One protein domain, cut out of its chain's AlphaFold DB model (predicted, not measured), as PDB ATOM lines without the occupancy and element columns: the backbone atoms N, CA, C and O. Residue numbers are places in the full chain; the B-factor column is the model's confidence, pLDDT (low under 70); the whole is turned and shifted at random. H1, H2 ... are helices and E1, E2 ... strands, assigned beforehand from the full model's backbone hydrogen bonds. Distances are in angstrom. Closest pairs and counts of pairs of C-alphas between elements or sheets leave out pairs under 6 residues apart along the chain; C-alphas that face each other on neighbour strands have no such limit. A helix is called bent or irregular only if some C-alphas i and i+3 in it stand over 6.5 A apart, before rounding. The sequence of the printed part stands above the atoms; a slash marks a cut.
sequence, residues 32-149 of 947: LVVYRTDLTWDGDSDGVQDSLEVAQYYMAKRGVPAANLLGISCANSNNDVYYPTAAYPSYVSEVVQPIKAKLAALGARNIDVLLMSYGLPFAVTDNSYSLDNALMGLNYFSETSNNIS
ATOM      1  N   LEU A  32     -41.482  21.225 -27.154       98.75
ATOM      2  CA  LEU A  32     -41.190  21.423 -25.733       98.75
ATOM      3  C   LEU A  32     -41.975  20.382 -24.928       98.75
ATOM      4  O   LEU A  32     -43.203  20.439 -24.875       98.75
ATOM      5  N   VAL A  33     -41.266  19.440 -24.304       98.81
ATOM      6  CA  VAL A  33     -41.872  18.408 -23.452       98.81
ATOM      7  C   VAL A  33     -41.968  18.944 -22.029       98.81
ATOM      8  O   VAL A  33     -40.950  19.191 -21.375       98.81
ATOM      9  N   VAL A  34     -43.195  19.133 -21.555       98.81
ATOM     10  CA  VAL A  34     -43.491  19.588 -20.195       98.81
ATOM     11  C   VAL A  34     -43.847  18.371 -19.354       98.81
ATOM     12  O   VAL A  34     -44.744  17.615 -19.716       98.81
ATOM     13  N   TYR A  35     -43.157  18.177 -18.237       98.06
ATOM     14  CA  TYR A  35     -43.411  17.092 -17.293       98.06
ATOM     15  C   TYR A  35     -43.554  17.627 -15.873       98.06
ATOM     16  O   TYR A  35     -43.148  18.749 -15.566       98.06
ATOM     17  N   ARG A  36     -44.158  16.827 -14.999       95.62
ATOM     18  CA  ARG A  36     -44.450  17.211 -13.622       95.62
ATOM     19  C   ARG A  36     -43.350  16.749 -12.666       95.62
ATOM     20  O   ARG A  36     -42.868  15.631 -12.789       95.62
ATOM     21  N   THR A  37     -42.953  17.571 -11.696       95.44
ATOM     22  CA  THR A  37     -41.853  17.271 -10.755       95.44
ATOM     23  C   THR A  37     -42.310  16.934  -9.337       95.44
ATOM     24  O   THR A  37     -41.529  16.373  -8.577       95.44
ATOM     25  N   ASP A  38     -43.557  17.245  -8.980       91.88
ATOM     26  CA  ASP A  38     -44.117  17.104  -7.628       91.88
ATOM     27  C   ASP A  38     -45.040  15.884  -7.440       91.88
ATOM     28  O   ASP A  38     -45.567  15.686  -6.347       91.88
ATOM     29  N   LEU A  39     -45.217  15.038  -8.466       85.94
ATOM     30  CA  LEU A  39     -45.875  13.737  -8.290       85.94
ATOM     31  C   LEU A  39     -45.040  12.859  -7.355       85.94
ATOM     32  O   LEU A  39     -43.831  12.716  -7.539       85.94
ATOM     33  N   THR A  40     -45.712  12.251  -6.381       79.00
ATOM     34  CA  THR A  40     -45.122  11.369  -5.361       79.00
ATOM     35  C   THR A  40     -45.437   9.889  -5.581       79.00
ATOM     36  O   THR A  40     -44.969   9.048  -4.814       79.00
ATOM     37  N   TRP A  41     -46.224   9.567  -6.610       79.31
ATOM     38  CA  TRP A  41     -46.531   8.202  -7.027       79.31
ATOM     39  C   TRP A  41     -45.619   7.795  -8.193       79.31
ATOM     40  O   TRP A  41     -45.514   8.518  -9.182       79.31
ATOM     41  N   ASP A  42     -44.977   6.641  -8.021       83.25
ATOM     42  CA  ASP A  42     -44.317   5.826  -9.041       83.25
ATOM     43  C   ASP A  42     -45.260   4.642  -9.344       83.25
ATOM     44  O   ASP A  42     -45.633   3.871  -8.446       83.25
ATOM     45  N   GLY A  43     -45.740   4.581 -10.586       78.12
ATOM     46  CA  GLY A  43     -46.847   3.749 -11.043       78.12
ATOM     47  C   GLY A  43     -46.520   2.267 -11.205       78.12
ATOM     48  O   GLY A  43     -47.435   1.442 -11.106       78.12
ATOM     49  N   ASP A  44     -45.254   1.910 -11.433       80.00
ATOM     50  CA  ASP A  44     -44.824   0.514 -11.596       80.00
ATOM     51  C   ASP A  44     -43.600   0.096 -10.753       80.00
ATOM     52  O   ASP A  44     -43.229  -1.083 -10.751       80.00
ATOM     53  N   SER A  45     -43.119   1.016  -9.909       82.06
ATOM     54  CA  SER A  45     -42.112   0.846  -8.855       82.06
ATOM     55  C   SER A  45     -40.690   0.568  -9.353       82.06
ATOM     56  O   SER A  45     -39.963  -0.212  -8.727       82.06
ATOM     57  N   ASP A  46     -40.282   1.198 -10.460       81.50
ATOM     58  CA  ASP A  46     -38.913   1.114 -10.994       81.50
ATOM     59  C   ASP A  46     -37.925   2.119 -10.353       81.50
ATOM     60  O   ASP A  46     -36.707   1.920 -10.421       81.50
ATOM     61  N   GLY A  47     -38.429   3.140  -9.645       86.25
ATOM     62  CA  GLY A  47     -37.644   4.194  -8.997       86.25
ATOM     63  C   GLY A  47     -37.532   5.500  -9.795       86.25
ATOM     64  O   GLY A  47     -36.915   6.455  -9.308       86.25
ATOM     65  N   VAL A  48     -38.125   5.571 -10.987       88.69
ATOM     66  CA  VAL A  48     -38.336   6.785 -11.781       88.69
ATOM     67  C   VAL A  48     -39.785   7.250 -11.598       88.69
ATOM     68  O   VAL A  48     -40.708   6.471 -11.413       88.69
ATOM     69  N   GLN A  49     -40.005   8.562 -11.617       92.31
ATOM     70  CA  GLN A  49     -41.349   9.128 -11.510       92.31
ATOM     71  C   GLN A  49     -42.015   9.183 -12.897       92.31
ATOM     72  O   GLN A  49     -41.425   9.734 -13.828       92.31
ATOM     73  N   ASP A  50     -43.243   8.665 -13.033       92.06
ATOM     74  CA  ASP A  50     -43.939   8.421 -14.311       92.06
ATOM     75  C   ASP A  50     -43.874   9.581 -15.322       92.06
ATOM     76  O   ASP A  50     -43.671   9.368 -16.517       92.06
ATOM     77  N   SER A  51     -44.063  10.828 -14.871       95.38
ATOM     78  CA  SER A  51     -44.094  11.996 -15.766       95.38
ATOM     79  C   SER A  51     -42.722  12.273 -16.376       95.38
ATOM     80  O   SER A  51     -42.621  12.618 -17.560       95.38
ATOM     81  N   LEU A  52     -41.668  12.093 -15.575       95.50
ATOM     82  CA  LEU A  52     -40.281  12.141 -16.015       95.50
ATOM     83  C   LEU A  52     -39.931  10.931 -16.894       95.50
ATOM     84  O   LEU A  52     -39.260  11.135 -17.904       95.50
ATOM     85  N   GLU A  53     -40.398   9.717 -16.574       95.88
ATOM     86  CA  GLU A  53     -40.125   8.521 -17.391       95.88
ATOM     87  C   GLU A  53     -40.728   8.666 -18.796       95.88
ATOM     88  O   GLU A  53     -40.005   8.556 -19.785       95.88
ATOM     89  N   VAL A  54     -42.010   9.046 -18.909       97.44
ATOM     90  CA  VAL A  54     -42.669   9.339 -20.200       97.44
ATOM     91  C   VAL A  54     -41.910  10.412 -20.982       97.44
ATOM     92  O   VAL A  54     -41.676  10.255 -22.183       97.44
ATOM     93  N   ALA A  55     -41.485  11.491 -20.319       98.12
ATOM     94  CA  ALA A  55     -40.760  12.578 -20.972       98.12
ATOM     95  C   ALA A  55     -39.368  12.148 -21.462       98.12
ATOM     96  O   ALA A  55     -38.974  12.508 -22.572       98.12
ATOM     97  N   GLN A  56     -38.634  11.355 -20.674       97.62
ATOM     98  CA  GLN A  56     -37.331  10.802 -21.052       97.62
ATOM     99  C   GLN A  56     -37.452   9.738 -22.150       97.62
ATOM    100  O   GLN A  56     -36.645   9.738 -23.081       97.62
ATOM    101  N   TYR A  57     -38.473   8.877 -22.096       96.94
ATOM    102  CA  TYR A  57     -38.733   7.864 -23.119       96.94
ATOM    103  C   TYR A  57     -39.097   8.515 -24.453       96.94
ATOM    104  O   TYR A  57     -38.485   8.199 -25.471       96.94
ATOM    105  N   TYR A  58     -40.016   9.488 -24.451       98.31
ATOM    106  CA  TYR A  58     -40.360  10.254 -25.650       98.31
ATOM    107  C   TYR A  58     -39.141  10.994 -26.214       98.31
ATOM    108  O   TYR A  58     -38.872  10.925 -27.413       98.31
ATOM    109  N   MET A  59     -38.351  11.640 -25.349       98.19
ATOM    110  CA  MET A  59     -37.109  12.316 -25.728       98.19
ATOM    111  C   MET A  59     -36.129  11.370 -26.428       98.19
ATOM    112  O   MET A  59     -35.668  11.676 -27.528       98.19
ATOM    113  N   ALA A  60     -35.852  10.209 -25.830       97.19
ATOM    114  CA  ALA A  60     -34.936   9.213 -26.379       97.19
ATOM    115  C   ALA A  60     -35.462   8.571 -27.675       97.19
ATOM    116  O   ALA A  60     -34.689   8.337 -28.601       97.19
ATOM    117  N   LYS A  61     -36.772   8.309 -27.762       95.50
ATOM    118  CA  LYS A  61     -37.407   7.647 -28.910       95.50
ATOM    119  C   LYS A  61     -37.618   8.555 -30.123       95.50
ATOM    120  O   LYS A  61     -37.450   8.094 -31.249       95.50
ATOM    121  N   ARG A  62     -37.989   9.823 -29.918       95.69
ATOM    122  CA  ARG A  62     -38.210  10.806 -30.998       95.69
ATOM    123  C   ARG A  62     -36.992  11.678 -31.299       95.69
ATOM    124  O   ARG A  62     -36.997  12.371 -32.309       95.69
ATOM    125  N   GLY A  63     -35.957  11.655 -30.458       96.56
ATOM    126  CA  GLY A  63     -34.774  12.506 -30.620       96.56
ATOM    127  C   GLY A  63     -35.022  13.972 -30.247       96.56
ATOM    128  O   GLY A  63     -34.379  14.863 -30.800       96.56
ATOM    129  N   VAL A  64     -35.957  14.240 -29.327       98.12
ATOM    130  CA  VAL A  64     -36.169  15.599 -28.799       98.12
ATOM    131  C   VAL A  64     -34.892  16.045 -28.069       98.12
ATOM    132  O   VAL A  64     -34.344  15.267 -27.284       98.12
ATOM    133  N   PRO A  65     -34.395  17.280 -28.261       98.06
ATOM    134  CA  PRO A  65     -33.249  17.775 -27.509       98.06
ATOM    135  C   PRO A  65     -33.517  17.755 -26.000       98.06
ATOM    136  O   PRO A  65     -34.534  18.273 -25.547       98.06
ATOM    137  N   ALA A  66     -32.571  17.272 -25.188       97.50
ATOM    138  CA  ALA A  66     -32.691  17.320 -23.722       97.50
ATOM    139  C   ALA A  66     -32.860  18.759 -23.180       97.50
ATOM    140  O   ALA A  66     -33.486  18.983 -22.145       97.50
ATOM    141  N   ALA A  67     -32.367  19.757 -23.923       97.44
ATOM    142  CA  ALA A  67     -32.607  21.173 -23.654       97.44
ATOM    143  C   ALA A  67     -34.097  21.567 -23.721       97.44
ATOM    144  O   ALA A  67     -34.484  22.538 -23.071       97.44
ATOM    145  N   ASN A  68     -34.936  20.811 -24.433       98.38
ATOM    146  CA  ASN A  68     -36.366  21.061 -24.610       98.38
ATOM    147  C   ASN A  68     -37.254  20.360 -23.563       98.38
ATOM    148  O   ASN A  68     -38.474  20.389 -23.694       98.38
ATOM    149  N   LEU A  69     -36.685  19.751 -22.517       98.62
ATOM    150  CA  LEU A  69     -37.466  19.240 -21.386       98.62
ATOM    151  C   LEU A  69     -37.662  20.335 -20.329       98.62
ATOM    152  O   LEU A  69     -36.734  21.083 -19.999       98.62
ATOM    153  N   LEU A  70     -38.871  20.434 -19.780       98.75
ATOM    154  CA  LEU A  70     -39.232  21.357 -18.705       98.75
ATOM    155  C   LEU A  70     -39.997  20.609 -17.612       98.75
ATOM    156  O   LEU A  70     -41.118  20.168 -17.837       98.75
ATOM    157  N   GLY A  71     -39.396  20.521 -16.427       98.25
ATOM    158  CA  GLY A  71     -40.094  20.086 -15.225       98.25
ATOM    159  C   GLY A  71     -40.838  21.257 -14.585       98.25
ATOM    160  O   GLY A  71     -40.228  22.303 -14.357       98.25
ATOM    161  N   ILE A  72     -42.123  21.080 -14.280       98.00
ATOM    162  CA  ILE A  72     -42.948  22.030 -13.517       98.00
ATOM    163  C   ILE A  72     -43.578  21.360 -12.294       98.00
ATOM    164  O   ILE A  72     -43.842  20.162 -12.308       98.00
ATOM    165  N   SER A  73     -43.839  22.139 -11.246       95.31
ATOM    166  CA  SER A  73     -44.605  21.690 -10.079       95.31
ATOM    167  C   SER A  73     -46.050  22.151 -10.229       95.31
ATOM    168  O   SER A  73     -46.249  23.330 -10.498       95.31
ATOM    169  N   CYS A  74     -47.031  21.266 -10.040       94.19
ATOM    170  CA  CYS A  74     -48.470  21.575 -10.097       94.19
ATOM    171  C   CYS A  74     -49.147  21.392  -8.724       94.19
ATOM    172  O   CYS A  74     -50.272  20.884  -8.628       94.19
ATOM    173  N   ALA A  75     -48.439  21.765  -7.656       91.56
ATOM    174  CA  ALA A  75     -48.789  21.474  -6.266       91.56
ATOM    175  C   ALA A  75     -50.103  22.116  -5.775       91.56
ATOM    176  O   ALA A  75     -50.629  21.699  -4.745       91.56
ATOM    177  N   ASN A  76     -50.648  23.113  -6.485       90.50
ATOM    178  CA  ASN A  76     -51.957  23.710  -6.185       90.50
ATOM    179  C   ASN A  76     -53.087  23.216  -7.114       90.50
ATOM    180  O   ASN A  76     -54.190  23.777  -7.107       90.50
ATOM    181  N   SER A  77     -52.845  22.170  -7.908       88.38
ATOM    182  CA  SER A  77     -53.914  21.449  -8.605       88.38
ATOM    183  C   SER A  77     -54.707  20.556  -7.640       88.38
ATOM    184  O   SER A  77     -54.179  20.017  -6.670       88.38
ATOM    185  N   ASN A  78     -56.008  20.409  -7.886       86.88
ATOM    186  CA  ASN A  78     -56.890  19.547  -7.109       86.88
ATOM    187  C   ASN A  78     -56.881  18.124  -7.694       86.88
ATOM    188  O   ASN A  78     -57.133  17.940  -8.890       86.88
ATOM    189  N   ASN A  79     -56.597  17.137  -6.837       83.75
ATOM    190  CA  ASN A  79     -56.497  15.706  -7.160       83.75
ATOM    191  C   ASN A  79     -55.674  15.395  -8.429       83.75
ATOM    192  O   ASN A  79     -56.042  14.504  -9.188       83.75
ATOM    193  N   ASP A  80     -54.604  16.154  -8.701       84.50
ATOM    194  CA  ASP A  80     -53.709  15.968  -9.859       84.50
ATOM    195  C   ASP A  80     -54.395  16.037 -11.244       84.50
ATOM    196  O   ASP A  80     -53.863  15.571 -12.260       84.50
ATOM    197  N   VAL A  81     -55.595  16.629 -11.285       88.25
ATOM    198  CA  VAL A  81     -56.528  16.566 -12.421       88.25
ATOM    199  C   VAL A  81     -56.933  17.951 -12.936       88.25
ATOM    200  O   VAL A  81     -57.031  18.122 -14.151       88.25
ATOM    201  N   TYR A  82     -57.131  18.959 -12.079       92.56
ATOM    202  CA  TYR A  82     -57.510  20.309 -12.533       92.56
ATOM    203  C   TYR A  82     -57.126  21.421 -11.550       92.56
ATOM    204  O   TYR A  82     -56.998  21.184 -10.353       92.56
ATOM    205  N   TYR A  83     -57.000  22.660 -12.028       92.94
ATOM    206  CA  TYR A  83     -56.894  23.836 -11.155       92.94
ATOM    207  C   TYR A  83     -58.289  24.409 -10.851       92.94
ATOM    208  O   TYR A  83     -58.965  24.834 -11.788       92.94
ATOM    209  N   PRO A  84     -58.750  24.485  -9.587       90.00
ATOM    210  CA  PRO A  84     -60.013  25.154  -9.256       90.00
ATOM    211  C   PRO A  84     -59.922  26.669  -9.509       90.00
ATOM    212  O   PRO A  84     -58.835  27.240  -9.438       90.00
ATOM    213  N   THR A  85     -61.049  27.359  -9.745       87.62
ATOM    214  CA  THR A  85     -61.045  28.805 -10.083       87.62
ATOM    215  C   THR A  85     -60.295  29.680  -9.064       87.62
ATOM    216  O   THR A  85     -59.626  30.638  -9.447       87.62
ATOM    217  N   ALA A  86     -60.333  29.332  -7.773       88.25
ATOM    218  CA  ALA A  86     -59.591  30.040  -6.724       88.25
ATOM    219  C   ALA A  86     -58.054  29.904  -6.836       88.25
ATOM    220  O   ALA A  86     -57.333  30.780  -6.365       88.25
ATOM    221  N   ALA A  87     -57.556  28.845  -7.483       91.00
ATOM    222  CA  ALA A  87     -56.135  28.572  -7.712       91.00
ATOM    223  C   ALA A  87     -55.646  29.038  -9.100       91.00
ATOM    224  O   ALA A  87     -54.564  28.651  -9.536       91.00
ATOM    225  N   TYR A  88     -56.410  29.884  -9.805       92.19
ATOM    226  CA  TYR A  88     -55.978  30.450 -11.089       92.19
ATOM    227  C   TYR A  88     -54.615  31.182 -11.025       92.19
ATOM    228  O   TYR A  88     -53.806  30.974 -11.928       92.19
ATOM    229  N   PRO A  89     -54.282  31.966  -9.971       93.50
ATOM    230  CA  PRO A  89     -52.937  32.530  -9.832       93.50
ATOM    231  C   PRO A  89     -51.850  31.453  -9.731       93.50
ATOM    232  O   PRO A  89     -50.771  31.631 -10.291       93.50
ATOM    233  N   SER A  90     -52.147  30.322  -9.079       94.31
ATOM    234  CA  SER A  90     -51.221  29.196  -8.988       94.31
ATOM    235  C   SER A  90     -50.996  28.554 -10.354       94.31
ATOM    236  O   SER A  90     -49.846  28.428 -10.743       94.31
ATOM    237  N   TYR A  91     -52.052  28.271 -11.135       94.94
ATOM    238  CA  TYR A  91     -51.932  27.822 -12.536       94.94
ATOM    239  C   TYR A  91     -51.005  28.732 -13.362       94.94
ATOM    240  O   TYR A  91     -50.165  28.250 -14.127       94.94
ATOM    241  N   VAL A  92     -51.110  30.052 -13.176       95.81
ATOM    242  CA  VAL A  92     -50.237  31.010 -13.860       95.81
ATOM    243  C   VAL A  92     -48.772  30.852 -13.426       95.81
ATOM    244  O   VAL A  92     -47.899  30.750 -14.289       95.81
ATOM    245  N   SER A  93     -48.483  30.788 -12.124       96.56
ATOM    246  CA  SER A  93     -47.106  30.646 -11.619       96.56
ATOM    247  C   SER A  93     -46.498  29.246 -11.793       96.56
ATOM    248  O   SER A  93     -45.280  29.119 -11.886       96.56
ATOM    249  N   GLU A  94     -47.329  28.204 -11.831       96.75
ATOM    250  CA  GLU A  94     -46.936  26.788 -11.883       96.75
ATOM    251  C   GLU A  94     -46.797  26.281 -13.325       96.75
ATOM    252  O   GLU A  94     -45.891  25.506 -13.618       96.75
ATOM    253  N   VAL A  95     -47.640  26.758 -14.249       97.19
ATOM    254  CA  VAL A  95     -47.694  26.266 -15.637       97.19
ATOM    255  C   VAL A  95     -47.324  27.359 -16.643       97.19
ATOM    256  O   VAL A  95     -46.360  27.212 -17.396       97.19
ATOM    257  N   VAL A  96     -48.053  28.481 -16.654       97.62
ATOM    258  CA  VAL A  96     -47.926  29.521 -17.698       97.62
ATOM    259  C   VAL A  96     -46.546  30.177 -17.685       97.62
ATOM    260  O   VAL A  96     -45.890  30.260 -18.726       97.62
ATOM    261  N   GLN A  97     -46.089  30.643 -16.523       97.69
ATOM    262  CA  GLN A  97     -44.844  31.402 -16.402       97.69
ATOM    263  C   GLN A  97     -43.587  30.543 -16.637       97.69
ATOM    264  O   GLN A  97     -42.729  30.989 -17.406       97.69
ATOM    265  N   PRO A  98     -43.465  29.305 -16.110       98.56
ATOM    266  CA  PRO A  98     -42.357  28.411 -16.453       98.56
ATOM    267  C   PRO A  98     -42.297  28.065 -17.947       98.56
ATOM    268  O   PRO A  98     -41.211  28.104 -18.531       98.56
ATOM    269  N   ILE A  99     -43.441  27.801 -18.594       98.62
ATOM    270  CA  ILE A  99     -43.491  27.536 -20.040       98.62
ATOM    271  C   ILE A  99     -43.063  28.786 -20.827       98.62
ATOM    272  O   ILE A  99     -42.178  28.686 -21.677       98.62
ATOM    273  N   LYS A 100     -43.589  29.981 -20.511       98.06
ATOM    274  CA  LYS A 100     -43.164  31.245 -21.152       98.06
ATOM    275  C   LYS A 100     -41.667  31.520 -20.975       98.06
ATOM    276  O   LYS A 100     -41.001  31.885 -21.943       98.06
ATOM    277  N   ALA A 101     -41.120  31.310 -19.778       98.25
ATOM    278  CA  ALA A 101     -39.693  31.486 -19.507       98.25
ATOM    279  C   ALA A 101     -38.825  30.500 -20.309       98.25
ATOM    280  O   ALA A 101     -37.806  30.891 -20.881       98.25
ATOM    281  N   LYS A 102     -39.253  29.235 -20.417       98.50
ATOM    282  CA  LYS A 102     -38.572  28.209 -21.216       98.50
ATOM    283  C   LYS A 102     -38.612  28.525 -22.714       98.50
ATOM    284  O   LYS A 102     -37.578  28.450 -23.372       98.50
ATOM    285  N   LEU A 103     -39.769  28.932 -23.237       98.25
ATOM    286  CA  LEU A 103     -39.937  29.365 -24.628       98.25
ATOM    287  C   LEU A 103     -39.075  30.593 -24.946       98.25
ATOM    288  O   LEU A 103     -38.435  30.635 -25.992       98.25
ATOM    289  N   ALA A 104     -38.989  31.566 -24.035       97.06
ATOM    290  CA  ALA A 104     -38.095  32.711 -24.191       97.06
ATOM    291  C   ALA A 104     -36.612  32.292 -24.238       97.06
ATOM    292  O   ALA A 104     -35.864  32.810 -25.064       97.06
ATOM    293  N   ALA A 105     -36.198  31.326 -23.407       98.12
ATOM    294  CA  ALA A 105     -34.825  30.815 -23.369       98.12
ATOM    295  C   ALA A 105     -34.442  29.961 -24.597       98.12
ATOM    296  O   ALA A 105     -33.297  30.016 -25.038       98.12
ATOM    297  N   LEU A 106     -35.383  29.193 -25.159       97.06
ATOM    298  CA  LEU A 106     -35.186  28.410 -26.390       97.06
ATOM    299  C   LEU A 106     -35.378  29.241 -27.674       97.06
ATOM    300  O   LEU A 106     -35.001  28.797 -28.757       97.06
ATOM    301  N   GLY A 107     -35.955  30.442 -27.558       95.69
ATOM    302  CA  GLY A 107     -36.461  31.247 -28.668       95.69
ATOM    303  C   GLY A 107     -37.877  30.810 -29.053       95.69
ATOM    304  O   GLY A 107     -38.067  29.732 -29.604       95.69
ATOM    305  N   ALA A 108     -38.876  31.658 -28.793       87.06
ATOM    306  CA  ALA A 108     -40.288  31.250 -28.756       87.06
ATOM    307  C   ALA A 108     -40.793  30.524 -30.022       87.06
ATOM    308  O   ALA A 108     -41.517  29.544 -29.909       87.06
ATOM    309  N   ARG A 109     -40.360  30.953 -31.216       92.88
ATOM    310  CA  ARG A 109     -40.759  30.366 -32.516       92.88
ATOM    311  C   ARG A 109     -39.896  29.186 -32.979       92.88
ATOM    312  O   ARG A 109     -40.083  28.680 -34.086       92.88
ATOM    313  N   ASN A 110     -38.934  28.760 -32.163       95.12
ATOM    314  CA  ASN A 110     -38.200  27.514 -32.386       95.12
ATOM    315  C   ASN A 110     -39.013  26.300 -31.907       95.12
ATOM    316  O   ASN A 110     -38.741  25.192 -32.350       95.12
ATOM    317  N   ILE A 111     -40.022  26.526 -31.059       97.19
ATOM    318  CA  ILE A 111     -40.989  25.530 -30.596       97.19
ATOM    319  C   ILE A 111     -42.349  25.820 -31.232       97.19
ATOM    320  O   ILE A 111     -42.834  26.947 -31.170       97.19
ATOM    321  N   ASP A 112     -42.986  24.795 -31.788       96.69
ATOM    322  CA  ASP A 112     -44.367  24.850 -32.284       96.69
ATOM    323  C   ASP A 112     -45.320  24.042 -31.403       96.69
ATOM    324  O   ASP A 112     -46.467  24.443 -31.217       96.69
ATOM    325  N   VAL A 113     -44.841  22.924 -30.840       98.31
ATOM    326  CA  VAL A 113     -45.651  21.988 -30.051       98.31
ATOM    327  C   VAL A 113     -45.282  22.060 -28.573       98.31
ATOM    328  O   VAL A 113     -44.123  21.854 -28.200       98.31
ATOM    329  N   LEU A 114     -46.282  22.267 -27.720       98.69
ATOM    330  CA  LEU A 114     -46.199  21.992 -26.287       98.69
ATOM    331  C   LEU A 114     -46.740  20.577 -26.048       98.69
ATOM    332  O   LEU A 114     -47.916  20.314 -26.294       98.69
ATOM    333  N   LEU A 115     -45.887  19.660 -25.593       98.75
ATOM    334  CA  LEU A 115     -46.268  18.273 -25.333       98.75
ATOM    335  C   LEU A 115     -46.406  18.044 -23.829       98.75
ATOM    336  O   LEU A 115     -45.416  18.101 -23.098       98.75
ATOM    337  N   MET A 116     -47.635  17.811 -23.371       98.25
ATOM    338  CA  MET A 116     -47.933  17.549 -21.964       98.25
ATOM    339  C   MET A 116     -47.630  16.081 -21.641       98.25
ATOM    340  O   MET A 116     -48.249  15.183 -22.210       98.25
ATOM    341  N   SER A 117     -46.685  15.830 -20.737       96.81
ATOM    342  CA  SER A 117     -46.409  14.491 -20.206       96.81
ATOM    343  C   SER A 117     -47.496  14.035 -19.220       96.81
ATOM    344  O   SER A 117     -48.282  14.838 -18.703       96.81
ATOM    345  N   TYR A 118     -47.507  12.735 -18.936       94.75
ATOM    346  CA  TYR A 118     -48.431  12.069 -18.019       94.75
ATOM    347  C   TYR A 118     -48.454  12.733 -16.632       94.75
ATOM    348  O   TYR A 118     -47.446  13.262 -16.162       94.75
ATOM    349  N   GLY A 119     -49.600  12.723 -15.950       91.94
ATOM    350  CA  GLY A 119     -49.724  13.232 -14.574       91.94
ATOM    351  C   GLY A 119     -49.866  14.760 -14.425       91.94
ATOM    352  O   GLY A 119     -50.070  15.254 -13.313       91.94
ATOM    353  N   LEU A 120     -49.817  15.528 -15.522       94.81
ATOM    354  CA  LEU A 120     -50.157  16.960 -15.530       94.81
ATOM    355  C   LEU A 120     -51.682  17.193 -15.456       94.81
ATOM    356  O   LEU A 120     -52.429  16.430 -16.071       94.81
ATOM    357  N   PRO A 121     -52.183  18.252 -14.795       94.44
ATOM    358  CA  PRO A 121     -53.615  18.575 -14.793       94.44
ATOM    359  C   PRO A 121     -54.187  18.754 -16.210       94.44
ATOM    360  O   PRO A 121     -53.504  19.266 -17.095       94.44
ATOM    361  N   PHE A 122     -55.432  18.333 -16.430       93.12
ATOM    362  CA  PHE A 122     -56.143  18.382 -17.718       93.12
ATOM    363  C   PHE A 122     -56.968  19.659 -17.916       93.12
ATOM    364  O   PHE A 122     -57.246  20.045 -19.052       93.12
ATOM    365  N   ALA A 123     -57.401  20.297 -16.826       92.19
ATOM    366  CA  ALA A 123     -58.343  21.413 -16.870       92.19
ATOM    367  C   ALA A 123     -57.922  22.604 -15.994       92.19
ATOM    368  O   ALA A 123     -57.245  22.459 -14.970       92.19
ATOM    369  N   VAL A 124     -58.364  23.794 -16.398       89.69
ATOM    370  CA  VAL A 124     -58.240  25.049 -15.648       89.69
ATOM    371  C   VAL A 124     -59.641  25.586 -15.392       89.69
ATOM    372  O   VAL A 124     -60.445  25.725 -16.311       89.69
ATOM    373  N   THR A 125     -59.916  25.927 -14.137       77.12
ATOM    374  CA  THR A 125     -61.252  26.112 -13.551       77.12
ATOM    375  C   THR A 125     -62.087  24.835 -13.439       77.12
ATOM    376  O   THR A 125     -61.936  23.862 -14.172       77.12
ATOM    377  N   ASP A 126     -63.033  24.886 -12.510       71.75
ATOM    378  CA  ASP A 126     -64.113  23.926 -12.287       71.75
ATOM    379  C   ASP A 126     -65.164  23.899 -13.423       71.75
ATOM    380  O   ASP A 126     -65.951  22.959 -13.505       71.75
ATOM    381  N   ASN A 127     -65.119  24.845 -14.373       73.62
ATOM    382  CA  ASN A 127     -65.986  24.871 -15.562       73.62
ATOM    383  C   ASN A 127     -65.501  23.961 -16.710       73.62
ATOM    384  O   ASN A 127     -65.961  24.088 -17.841       73.62
ATOM    385  N   SER A 128     -64.592  23.020 -16.432       81.62
ATOM    386  CA  SER A 128     -64.108  22.004 -17.383       81.62
ATOM    387  C   SER A 128     -63.366  22.543 -18.619       81.62
ATOM    388  O   SER A 128     -63.210  21.800 -19.587       81.62
ATOM    389  N   TYR A 129     -62.876  23.789 -18.626       90.75
ATOM    390  CA  TYR A 129     -62.017  24.277 -19.715       90.75
ATOM    391  C   TYR A 129     -60.680  23.529 -19.722       90.75
ATOM    392  O   TYR A 129     -60.062  23.340 -18.676       90.75
ATOM    393  N   SER A 130     -60.231  23.105 -20.902       93.06
ATOM    394  CA  SER A 130     -59.001  22.335 -21.060       93.06
ATOM    395  C   SER A 130     -57.773  23.219 -20.824       93.06
ATOM    396  O   SER A 130     -57.656  24.315 -21.378       93.06
ATOM    397  N   LEU A 131     -56.835  22.715 -20.019       95.06
ATOM    398  CA  LEU A 131     -55.522  23.323 -19.811       95.06
ATOM    399  C   LEU A 131     -54.764  23.386 -21.139       95.06
ATOM    400  O   LEU A 131     -54.278  24.442 -21.535       95.06
ATOM    401  N   ASP A 132     -54.746  22.271 -21.859       95.88
ATOM    402  CA  ASP A 132     -54.093  22.088 -23.149       95.88
ATOM    403  C   ASP A 132     -54.618  23.112 -24.179       95.88
ATOM    404  O   ASP A 132     -53.841  23.790 -24.854       95.88
ATOM    405  N   ASN A 133     -55.938  23.325 -24.229       94.56
ATOM    406  CA  ASN A 133     -56.561  24.301 -25.129       94.56
ATOM    407  C   ASN A 133     -56.376  25.768 -24.691       94.56
ATOM    408  O   ASN A 133     -56.410  26.671 -25.530       94.56
ATOM    409  N   ALA A 134     -56.151  26.030 -23.401       95.12
ATOM    410  CA  ALA A 134     -55.736  27.347 -22.918       95.12
ATOM    411  C   ALA A 134     -54.260  27.639 -23.260       95.12
ATOM    412  O   ALA A 134     -53.927  28.766 -23.631       95.12
ATOM    413  N   LEU A 135     -53.385  26.624 -23.217       97.31
ATOM    414  CA  LEU A 135     -51.973  26.738 -23.605       97.31
ATOM    415  C   LEU A 135     -51.777  27.023 -25.106       97.31
ATOM    416  O   LEU A 135     -50.805  27.687 -25.464       97.31
ATOM    417  N   MET A 136     -52.713  26.646 -25.984       97.12
ATOM    418  CA  MET A 136     -52.688  27.097 -27.390       97.12
ATOM    419  C   MET A 136     -52.678  28.635 -27.496       97.12
ATOM    420  O   MET A 136     -51.987  29.205 -28.342       97.12
ATOM    421  N   GLY A 137     -53.403  29.310 -26.594       95.06
ATOM    422  CA  GLY A 137     -53.489  30.768 -26.469       95.06
ATOM    423  C   GLY A 137     -52.602  31.368 -25.370       95.06
ATOM    424  O   GLY A 137     -52.915  32.456 -24.882       95.06
ATOM    425  N   LEU A 138     -51.516  30.686 -24.972       95.12
ATOM    426  CA  LEU A 138     -50.622  31.016 -23.843       95.12
ATOM    427  C   LEU A 138     -50.285  32.513 -23.688       95.12
ATOM    428  O   LEU A 138     -50.171  33.023 -22.572       95.12
ATOM    429  N   ASN A 139     -50.093  33.220 -24.803       94.56
ATOM    430  CA  ASN A 139     -49.668  34.620 -24.827       94.56
ATOM    431  C   ASN A 139     -50.811  35.648 -24.727       94.56
ATOM    432  O   ASN A 139     -50.525  36.830 -24.552       94.56
ATOM    433  N   TYR A 140     -52.074  35.222 -24.822       94.75
ATOM    434  CA  TYR A 140     -53.250  36.101 -24.788       94.75
ATOM    435  C   TYR A 140     -53.989  36.092 -23.441       94.75
ATOM    436  O   TYR A 140     -54.486  37.132 -23.003       94.75
ATOM    437  N   PHE A 141     -54.089  34.932 -22.784       91.69
ATOM    438  CA  PHE A 141     -54.817  34.823 -21.517       91.69
ATOM    439  C   PHE A 141     -54.126  35.604 -20.385       91.69
ATOM    440  O   PHE A 141     -52.900  35.722 -20.325       91.69
ATOM    441  N   SER A 142     -54.941  36.177 -19.499       87.94
ATOM    442  CA  SER A 142     -54.518  37.093 -18.440       87.94
ATOM    443  C   SER A 142     -53.773  36.352 -17.331       87.94
ATOM    444  O   SER A 142     -54.246  35.344 -16.810       87.94
ATOM    445  N   GLU A 143     -52.621  36.886 -16.928       91.19
ATOM    446  CA  GLU A 143     -51.818  36.354 -15.818       91.19
ATOM    447  C   GLU A 143     -52.298  36.832 -14.433       91.19
ATOM    448  O   GLU A 143     -51.785  36.384 -13.412       91.19
ATOM    449  N   THR A 144     -53.286  37.733 -14.367       87.69
ATOM    450  CA  THR A 144     -53.776  38.321 -13.101       87.69
ATOM    451  C   THR A 144     -55.237  37.998 -12.787       87.69
ATOM    452  O   THR A 144     -55.704  38.267 -11.681       87.69
ATOM    453  N   SER A 145     -55.976  37.429 -13.740       88.50
ATOM    454  CA  SER A 145     -57.406  37.137 -13.623       88.50
ATOM    455  C   SER A 145     -57.824  36.073 -14.634       88.50
ATOM    456  O   SER A 145     -57.297  36.038 -15.741       88.50
ATOM    457  N   ASN A 146     -58.792  35.221 -14.293       89.69
ATOM    458  CA  ASN A 146     -59.301  34.255 -15.262       89.69
ATOM    459  C   ASN A 146     -60.124  34.951 -16.360       89.69
ATOM    460  O   ASN A 146     -61.189  35.502 -16.079       89.69
ATOM    461  N   ASN A 147     -59.655  34.865 -17.606       89.81
ATOM    462  CA  ASN A 147     -60.409  35.216 -18.813       89.81
ATOM    463  C   ASN A 147     -60.478  34.061 -19.837       89.81
ATOM    464  O   ASN A 147     -60.797  34.303 -21.005       89.81
ATOM    465  N   ILE A 148     -60.197  32.818 -19.420       91.38
ATOM    466  CA  ILE A 148     -60.346  31.633 -20.276       91.38
ATOM    467  C   ILE A 148     -61.815  31.510 -20.693       91.38
ATOM    468  O   ILE A 148     -62.725  31.514 -19.861       91.38
ATOM    469  N   SER A 149     -62.027  31.505 -22.005       90.88
ATOM    470  CA  SER A 149     -63.330  31.574 -22.657       90.88
ATOM    471  C   SER A 149     -63.186  31.232 -24.140       90.88
ATOM    472  O   SER A 149     -62.095  31.350 -24.702       90.88
TER     473      SER A 149
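What this domain is: This is residues 32 to 149 of the 947 residues of the protein "TIGR03790 family protein" of Planctomycetes bacterium (UniProt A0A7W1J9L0). A small parallel sheet, E2, E1, E3, is sandwiched in three layers between helix H1 on one face and longer, kinked H2 on the other. The 118 printed residues run E1, H1, E2, H2, E3, H3: mixed class, under half in named elements. The whole is compact but flat, 38 by 34 by 18 A, radius of gyration of the C-alphas 14.1 A.

How they stand to each other: E1, residues 32 to 36, is parallel to E2, residues 69 to 72 (N 70 to O 33, 2.9 A), and E3, residues 113 to 116 (N 34 to O 115, 2.9 A). H1, residues 50 to 62, runs along E1, 9.5 A over the sheet; C-alphas 35 and 51 are closest, 5.4 A. On the opposite face H2, residues 85 to 106, runs slantwise, height 9.6 A; C-alphas 72 and 94 are closest to E2, 6.4 A. H3, residues 131 to 135, only just grazes the sheet. E1, H1, E2 form a strand-helix-strand unit, parallel neighbours joined through a helix; E2, H2, E3 form a split one, with E1 between E2 and E3 in the sheet; both crossovers are right-handed. O i to N i+4 pairs are within hydrogen-bond range throughout H1 and H3, 14 of 18 in H2.

Where its parts are: E1, 13.2 A, begins at C-alpha 32 (-41.190, 21.423, -25.733); H3 ends at C-alpha 135 (-51.973, 26.738, -23.605). H1 spans 17.8 A, H2 30.6 A; H2 is irregular, C-alphas 86 and 89 being 7.8 A apart.

The domain as a whole: The farthest C-alphas, Asp 46 and Asn 147, are 41.1 A apart. The printed part has no cut; links E1 to H1, E2 to H2 and E3 to H3 are long. No printed residue is under 70 pLDDT.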